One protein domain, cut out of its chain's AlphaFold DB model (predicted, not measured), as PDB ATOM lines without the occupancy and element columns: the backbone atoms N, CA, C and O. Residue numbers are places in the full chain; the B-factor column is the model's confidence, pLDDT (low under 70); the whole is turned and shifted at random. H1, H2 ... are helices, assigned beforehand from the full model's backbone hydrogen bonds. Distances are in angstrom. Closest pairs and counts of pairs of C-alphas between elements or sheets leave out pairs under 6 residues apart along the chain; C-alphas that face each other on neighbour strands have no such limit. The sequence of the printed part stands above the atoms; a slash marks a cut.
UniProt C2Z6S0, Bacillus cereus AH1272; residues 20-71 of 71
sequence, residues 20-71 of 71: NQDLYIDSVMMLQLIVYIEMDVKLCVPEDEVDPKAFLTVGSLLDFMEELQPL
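AT A GLANCE: This is residues 20 to 71 of the 71 residues of a protein of Bacillus cereus AH1272 (UniProt C2Z6S0). The long helix H1 lies on one side, with the short H2 and the helix H3, which meet at a corner, on the other. Residues 69 to 70, after H3, pair antiparallel with residues 43 to 44, after H1. The 52 printed residues include three named helices, in the order H1, H2, H3, and no named strand; the class is all helix. The whole is compact, with a radius of gyration of the C-alphas of 10.5 A, and elongated, spanning 30 by 19 by 18 A.

HOW THE PARTS SIT: H1, residues 27 to 41, is only just apart from H3, residues 58 to 67, at a closest 8.3 A between C-alphas. H1 is also only just apart from H2, residues 52 to 55, at 8.1 A. H2 and H3 touch only at the corner by their tight link; their closest C-alphas, of Ala 54 and Ser 60, are 4.9 A apart. In H1 and H3 every O i to N i+4 pair is within hydrogen-bond range; H2 is too short for one.

IN THESE COORDINATES: H1 runs 19.9 A from C-alpha 27 at (26.687, -6.354, 102.203). H2 measures 5.5 A. H3 runs 14.6 A to C-alpha 67 at (41.068, -17.406, 114.469).

THE WHOLE: The C-alphas farthest apart, of Gln 21 and Leu 71, are 30.2 A apart. The printed part has no cut, and no link is long. Residues 48 to 49 have pLDDT under 70.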
ATOM      1  N   ASN A  20      31.792  -0.749 107.009       90.94
ATOM      2  CA  ASN A  20      30.588  -0.213 106.376       90.94
ATOM      3  C   ASN A  20      30.545   1.322 106.277       90.94
ATOM      4  O   ASN A  20      29.967   1.851 105.332       90.94
ATOM      5  N   GLN A  21      31.094   2.040 107.258       89.75
ATOM      6  CA  GLN A  21      30.945   3.495 107.374       89.75
ATOM      7  C   GLN A  21      32.140   4.257 106.810       89.75
ATOM      8  O   GLN A  21      31.935   5.232 106.093       89.75
ATOM      9  N   ASP A  22      33.357   3.807 107.112       91.88
ATOM     10  CA  ASP A  22      34.582   4.506 106.717       91.88
ATOM     11  C   ASP A  22      35.095   3.991 105.368       91.88
ATOM     12  O   ASP A  22      35.566   4.771 104.541       91.88
ATOM     13  N   LEU A  23      34.957   2.682 105.115       89.94
ATOM     14  CA  LEU A  23      35.371   2.054 103.853       89.94
ATOM     15  C   LEU A  23      34.220   1.856 102.857       89.94
ATOM     16  O   LEU A  23      34.463   1.429 101.730       89.94
ATOM     17  N   TYR A  24      32.985   2.182 103.251       89.69
ATOM     18  CA  TYR A  24      31.783   2.041 102.421       89.69
ATOM     19  C   TYR A  24      31.567   0.621 101.863       89.69
ATOM     20  O   TYR A  24      31.024   0.452 100.772       89.69
ATOM     21  N   ILE A  25      31.981  -0.405 102.610       89.19
ATOM     22  CA  ILE A  25      31.760  -1.811 102.268       89.19
ATOM     23  C   ILE A  25      30.306  -2.163 102.589       89.19
ATOM     24  O   ILE A  25      29.910  -2.275 103.750       89.19
ATOM     25  N   ASP A  26      29.502  -2.326 101.543       88.69
ATOM     26  CA  ASP A  26      28.134  -2.826 101.656       88.69
ATOM     27  C   ASP A  26      28.082  -4.357 101.843       88.69
ATOM     28  O   ASP A  26      29.103  -5.046 101.872       88.69
ATOM     29  N   SER A  27      26.878  -4.914 101.987       85.69
ATOM     30  CA  SER A  27      26.687  -6.354 102.203       85.69
ATOM     31  C   SER A  27      27.128  -7.223 101.022       85.69
ATOM     32  O   SER A  27      27.535  -8.364 101.230       85.69
ATOM     33  N   VAL A  28      27.079  -6.710  99.788       88.06
ATOM     34  CA  VAL A  28      27.527  -7.446  98.596       88.06
ATOM     35  C   VAL A  28      29.048  -7.468  98.549       88.06
ATOM     36  O   VAL A  28      29.654  -8.516  98.331       88.06
ATOM     37  N   MET A  29      29.665  -6.319  98.801       88.88
ATOM     38  CA  MET A  29      31.102  -6.160  98.954       88.88
ATOM     39  C   MET A  29      31.629  -7.046 100.096       88.88
ATOM     40  O   MET A  29      32.627  -7.740  99.921       88.88
ATOM     41  N   MET A  30      30.918  -7.124 101.221       88.06
ATOM     42  CA  MET A  30      31.278  -8.010 102.331       88.06
ATOM     43  C   MET A  30      31.314  -9.487 101.917       88.06
ATOM     44  O   MET A  30      32.266 -10.195 102.225       88.06
ATOM     45  N   LEU A  31      30.315  -9.951 101.162       88.38
ATOM     46  CA  LEU A  31      30.309 -11.324 100.648       88.38
ATOM     47  C   LEU A  31      31.490 -11.587  99.703       88.38
ATOM     48  O   LEU A  31      32.087 -12.657  99.750       88.38
ATOM     49  N   GLN A  32      31.869 -10.612  98.873       88.75
ATOM     50  CA  GLN A  32      33.058 -10.735  98.021       88.75
ATOM     51  C   GLN A  32      34.347 -10.847  98.837       88.75
ATOM     52  O   GLN A  32      35.239 -11.603  98.457       88.75
ATOM     53  N   LEU A  33      34.439 -10.115  99.951       89.00
ATOM     54  CA  LEU A  33      35.569 -10.194 100.869       89.00
ATOM     55  C   LEU A  33      35.686 -11.586 101.494       89.00
ATOM     56  O   LEU A  33      36.774 -12.151 101.503       89.00
ATOM     57  N   ILE A  34      34.567 -12.156 101.948       88.94
ATOM     58  CA  ILE A  34      34.517 -13.517 102.502       88.94
ATOM     59  C   ILE A  34      34.997 -14.535 101.465       88.94
ATOM     60  O   ILE A  34      35.940 -15.279 101.722       88.94
ATOM     61  N   VAL A  35      34.434 -14.493 100.254       89.44
ATOM     62  CA  VAL A  35      34.836 -15.393  99.162       89.44
ATOM     63  C   VAL A  35      36.324 -15.242  98.834       89.44
ATOM     64  O   VAL A  35      37.003 -16.230  98.566       89.44
ATOM     65  N   TYR A  36      36.860 -14.021  98.866       90.25
ATOM     66  CA  TYR A  36      38.288 -13.781  98.655       90.25
ATOM     67  C   TYR A  36      39.152 -14.408  99.762       90.25
ATOM     68  O   TYR A  36      40.173 -15.029  99.467       90.25
ATOM     69  N   ILE A  37      38.745 -14.288 101.027       90.56
ATOM     70  CA  ILE A  37      39.445 -14.910 102.159       90.56
ATOM     71  C   ILE A  37      39.510 -16.437 101.973       90.56
ATOM     72  O   ILE A  37      40.579 -17.038 102.103       90.56
ATOM     73  N   GLU A  38      38.416 -17.065 101.558       91.00
ATOM     74  CA  GLU A  38      38.389 -18.513 101.334       91.00
ATOM     75  C   GLU A  38      39.197 -18.945 100.109       91.00
ATOM     76  O   GLU A  38      40.019 -19.867 100.160       91.00
ATOM     77  N   MET A  39      38.979 -18.279  98.977       90.75
ATOM     78  CA  MET A  39      39.518 -18.730  97.700       90.75
ATOM     79  C   MET A  39      40.978 -18.342  97.499       90.75
ATOM     80  O   MET A  39      41.753 -19.165  96.992       90.75
ATOM     81  N   ASP A  40      41.350 -17.119  97.867       91.25
ATOM     82  CA  ASP A  40      42.671 -16.549  97.613       91.25
ATOM     83  C   ASP A  40      43.583 -16.649  98.843       91.25
ATOM     84  O   ASP A  40      44.750 -17.012  98.692       91.25
ATOM     85  N   VAL A  41      43.065 -16.381 100.050       90.88
ATOM     86  CA  VAL A  41      43.858 -16.457 101.299       90.88
ATOM     87  C   VAL A  41      43.923 -17.886 101.855       90.88
ATOM     88  O   VAL A  41      44.833 -18.192 102.621       90.88
ATOM     89  N   LYS A  42      43.043 -18.789 101.398       92.38
ATOM     90  CA  LYS A  42      42.975 -20.197 101.835       92.38
ATOM     91  C   LYS A  42      42.677 -20.331 103.326       92.38
ATOM     92  O   LYS A  42      43.308 -21.130 104.008       92.38
ATOM     93  N   LEU A  43      41.715 -19.556 103.820       93.12
ATOM     94  CA  LEU A  43      41.188 -19.689 105.178       93.12
ATOM     95  C   LEU A  43      39.750 -20.203 105.127       93.12
ATOM     96  O   LEU A  43      38.959 -19.748 104.312       93.12
ATOM     97  N   CYS A  44      39.405 -21.152 105.987       90.25
ATOM     98  CA  CYS A  44      38.055 -21.689 106.090       90.25
ATOM     99  C   CYS A  44      37.174 -20.710 106.874       90.25
ATOM    100  O   CYS A  44      37.404 -20.522 108.068       90.25
ATOM    101  N   VAL A  45      36.186 -20.087 106.222       88.25
ATOM    102  CA  VAL A  45      35.220 -19.202 106.885       88.25
ATOM    103  C   VAL A  45      33.978 -20.028 107.257       88.25
ATOM    104  O   VAL A  45      33.367 -20.635 106.383       88.25
ATOM    105  N   PRO A  46      33.580 -20.100 108.538       85.25
ATOM    106  CA  PRO A  46      32.435 -20.913 108.948       85.25
ATOM    107  C   PRO A  46      31.109 -20.310 108.458       85.25
ATOM    108  O   PRO A  46      30.770 -19.195 108.835       85.25
ATOM    109  N   GLU A  47      30.320 -21.055 107.674       70.81
ATOM    110  CA  GLU A  47      29.041 -20.571 107.106       70.81
ATOM    111  C   GLU A  47      27.994 -20.185 108.174       70.81
ATOM    112  O   GLU A  47      27.215 -19.255 107.964       70.81
ATOM    113  N   ASP A  48      27.996 -20.861 109.327       67.69
ATOM    114  CA  ASP A  48      26.968 -20.712 110.370       67.69
ATOM    115  C   ASP A  48      27.356 -19.743 111.511       67.69
ATOM    116  O   ASP A  48      26.496 -19.348 112.301       67.69
ATOM    117  N   GLU A  49      28.629 -19.340 111.613       64.69
ATOM    118  CA  GLU A  49      29.177 -18.650 112.800       64.69
ATOM    119  C   GLU A  49      29.824 -17.291 112.515       64.69
ATOM    120  O   GLU A  49      30.512 -16.745 113.380       64.69
ATOM    121  N   VAL A  50      29.609 -16.690 111.340       71.94
ATOM    122  CA  VAL A  50      30.193 -15.366 111.102       71.94
ATOM    123  C   VAL A  50      29.412 -14.284 111.852       71.94
ATOM    124  O   VAL A  50      28.429 -13.732 111.354       71.94
ATOM    125  N   ASP A  51      29.844 -13.989 113.081       82.19
ATOM    126  CA  ASP A  51      29.294 -12.901 113.888       82.19
ATOM    127  C   ASP A  51      29.465 -11.581 113.111       82.19
ATOM    128  O   ASP A  51      30.593 -11.214 112.767       82.19
ATOM    129  N   PRO A  52      28.389 -10.811 112.859       81.06
ATOM    130  CA  PRO A  52      28.483  -9.494 112.230       81.06
ATOM    131  C   PRO A  52      29.496  -8.553 112.898       81.06
ATOM    132  O   PRO A  52      29.974  -7.613 112.262       81.06
ATOM    133  N   LYS A  53      29.837  -8.790 114.173       85.62
ATOM    134  CA  LYS A  53      30.882  -8.058 114.896       85.62
ATOM    135  C   LYS A  53      32.276  -8.226 114.300       85.62
ATOM    136  O   LYS A  53      33.032  -7.255 114.323       85.62
ATOM    137  N   ALA A  54      32.587  -9.390 113.730       88.25
ATOM    138  CA  ALA A  54      33.845  -9.641 113.027       88.25
ATOM    139  C   ALA A  54      34.046  -8.668 111.854       88.25
ATOM    140  O   ALA A  54      35.166  -8.335 111.494       88.25
ATOM    141  N   PHE A  55      32.958  -8.126 111.304       90.19
ATOM    142  CA  PHE A  55      32.989  -7.198 110.177       90.19
ATOM    143  C   PHE A  55      32.685  -5.743 110.551       90.19
ATOM    144  O   PHE A  55      32.310  -4.938 109.694       90.19
ATOM    145  N   LEU A  56      32.820  -5.375 111.826       92.75
ATOM    146  CA  LEU A  56      32.609  -3.988 112.240       92.75
ATOM    147  C   LEU A  56      33.756  -3.085 111.806       92.75
ATOM    148  O   LEU A  56      33.509  -2.007 111.270       92.75
ATOM    149  N   THR A  57      34.993  -3.515 112.045       95.50
ATOM    150  CA  THR A  57      36.203  -2.733 111.780       95.50
ATOM    151  C   THR A  57      37.263  -3.572 111.085       95.50
ATOM    152  O   THR A  57      37.173  -4.798 111.074       95.50
ATOM    153  N   VAL A  58      38.270  -2.916 110.513       94.69
ATOM    154  CA  VAL A  58      39.441  -3.600 109.948       94.69
ATOM    155  C   VAL A  58      40.134  -4.459 111.009       94.69
ATOM    156  O   VAL A  58      40.491  -5.591 110.712       94.69
ATOM    157  N   GLY A  59      40.270  -3.966 112.244       95.88
ATOM    158  CA  GLY A  59      40.863  -4.721 113.351       95.88
ATOM    159  C   GLY A  59      40.046  -5.963 113.697       95.88
ATOM    160  O   GLY A  59      40.582  -7.060 113.708       95.88
ATOM    161  N   SER A  60      38.726  -5.819 113.845       94.25
ATOM    162  CA  SER A  60      37.839  -6.960 114.130       94.25
ATOM    163  C   SER A  60      37.872  -8.033 113.035       94.25
ATOM    164  O   SER A  60      37.729  -9.215 113.333       94.25
ATOM    165  N   LEU A  61      38.069  -7.624 111.778       93.25
ATOM    166  CA  LEU A  61      38.229  -8.551 110.663       93.25
ATOM    167  C   LEU A  61      39.567  -9.290 110.741       93.25
ATOM    168  O   LEU A  61      39.612 -10.483 110.456       93.25
ATOM    169  N   LEU A  62      40.645  -8.591 111.099       93.56
ATOM    170  CA  LEU A  62      41.958  -9.204 111.286       93.56
ATOM    171  C   LEU A  62      41.929 -10.211 112.436       93.56
ATOM    172  O   LEU A  62      42.338 -11.348 112.227       93.56
ATOM    173  N   ASP A  63      41.362  -9.829 113.583       93.69
ATOM    174  CA  ASP A  63      41.173 -10.720 114.734       93.69
ATOM    175  C   ASP A  63      40.411 -11.986 114.315       93.69
ATOM    176  O   ASP A  63      40.839 -13.104 114.586       93.69
ATOM    177  N   PHE A  64      39.316 -11.819 113.567       91.81
ATOM    178  CA  PHE A  64      38.554 -12.944 113.030       91.81
ATOM    179  C   PHE A  64      39.396 -13.834 112.111       91.81
ATOM    180  O   PHE A  64      39.363 -15.053 112.244       91.81
ATOM    181  N   MET A  65      40.168 -13.246 111.193       91.38
ATOM    182  CA  MET A  65      41.030 -13.991 110.272       91.38
ATOM    183  C   MET A  65      42.139 -14.773 110.988       91.38
ATOM    184  O   MET A  65      42.521 -15.835 110.502       91.38
ATOM    185  N   GLU A  66      42.649 -14.278 112.118       92.25
ATOM    186  CA  GLU A  66      43.643 -14.986 112.938       92.25
ATOM    187  C   GLU A  66      43.072 -16.237 113.618       92.25
ATOM    188  O   GLU A  66      43.804 -17.199 113.858       92.25
ATOM    189  N   GLU A  67      41.767 -16.255 113.891       90.69
ATOM    190  CA  GLU A  67      41.068 -17.406 114.469       90.69
ATOM    191  C   GLU A  67      40.714 -18.479 113.421       90.69
ATOM    192  O   GLU A  67      40.404 -19.620 113.780       90.69
ATOM    193  N   LEU A  68      40.785 -18.151 112.125       90.56
ATOM    194  CA  LEU A  68      40.438 -19.079 111.051       90.56
ATOM    195  C   LEU A  68      41.491 -20.168 110.856       90.56
ATOM    196  O   LEU A  68      42.701 -19.965 110.964       90.56
ATOM    197  N   GLN A  69      41.012 -21.346 110.470       88.69
ATOM    198  CA  GLN A  69      41.882 -22.451 110.093       88.69
ATOM    199  C   GLN A  69      42.237 -22.377 108.603       88.69
ATOM    200  O   GLN A  69      41.390 -21.991 107.794       88.69
ATOM    201  N   PRO A  70      43.453 -22.784 108.205       88.62
ATOM    202  CA  PRO A  70      43.785 -22.961 106.797       88.62
ATOM    203  C   PRO A  70      42.854 -23.970 106.107       88.62
ATOM    204  O   PRO A  70      42.485 -24.979 106.713       88.62
ATOM    205  N   LEU A  71      42.508 -23.687 104.850       82.00
ATOM    206  CA  LEU A  71      41.700 -24.535 103.966       82.00
ATOM    207  C   LEU A  71      42.491 -25.742 103.436       82.00
ATOM    208  O   LEU A  71      43.671 -25.558 103.050       82.00
TER     209      LEU A  71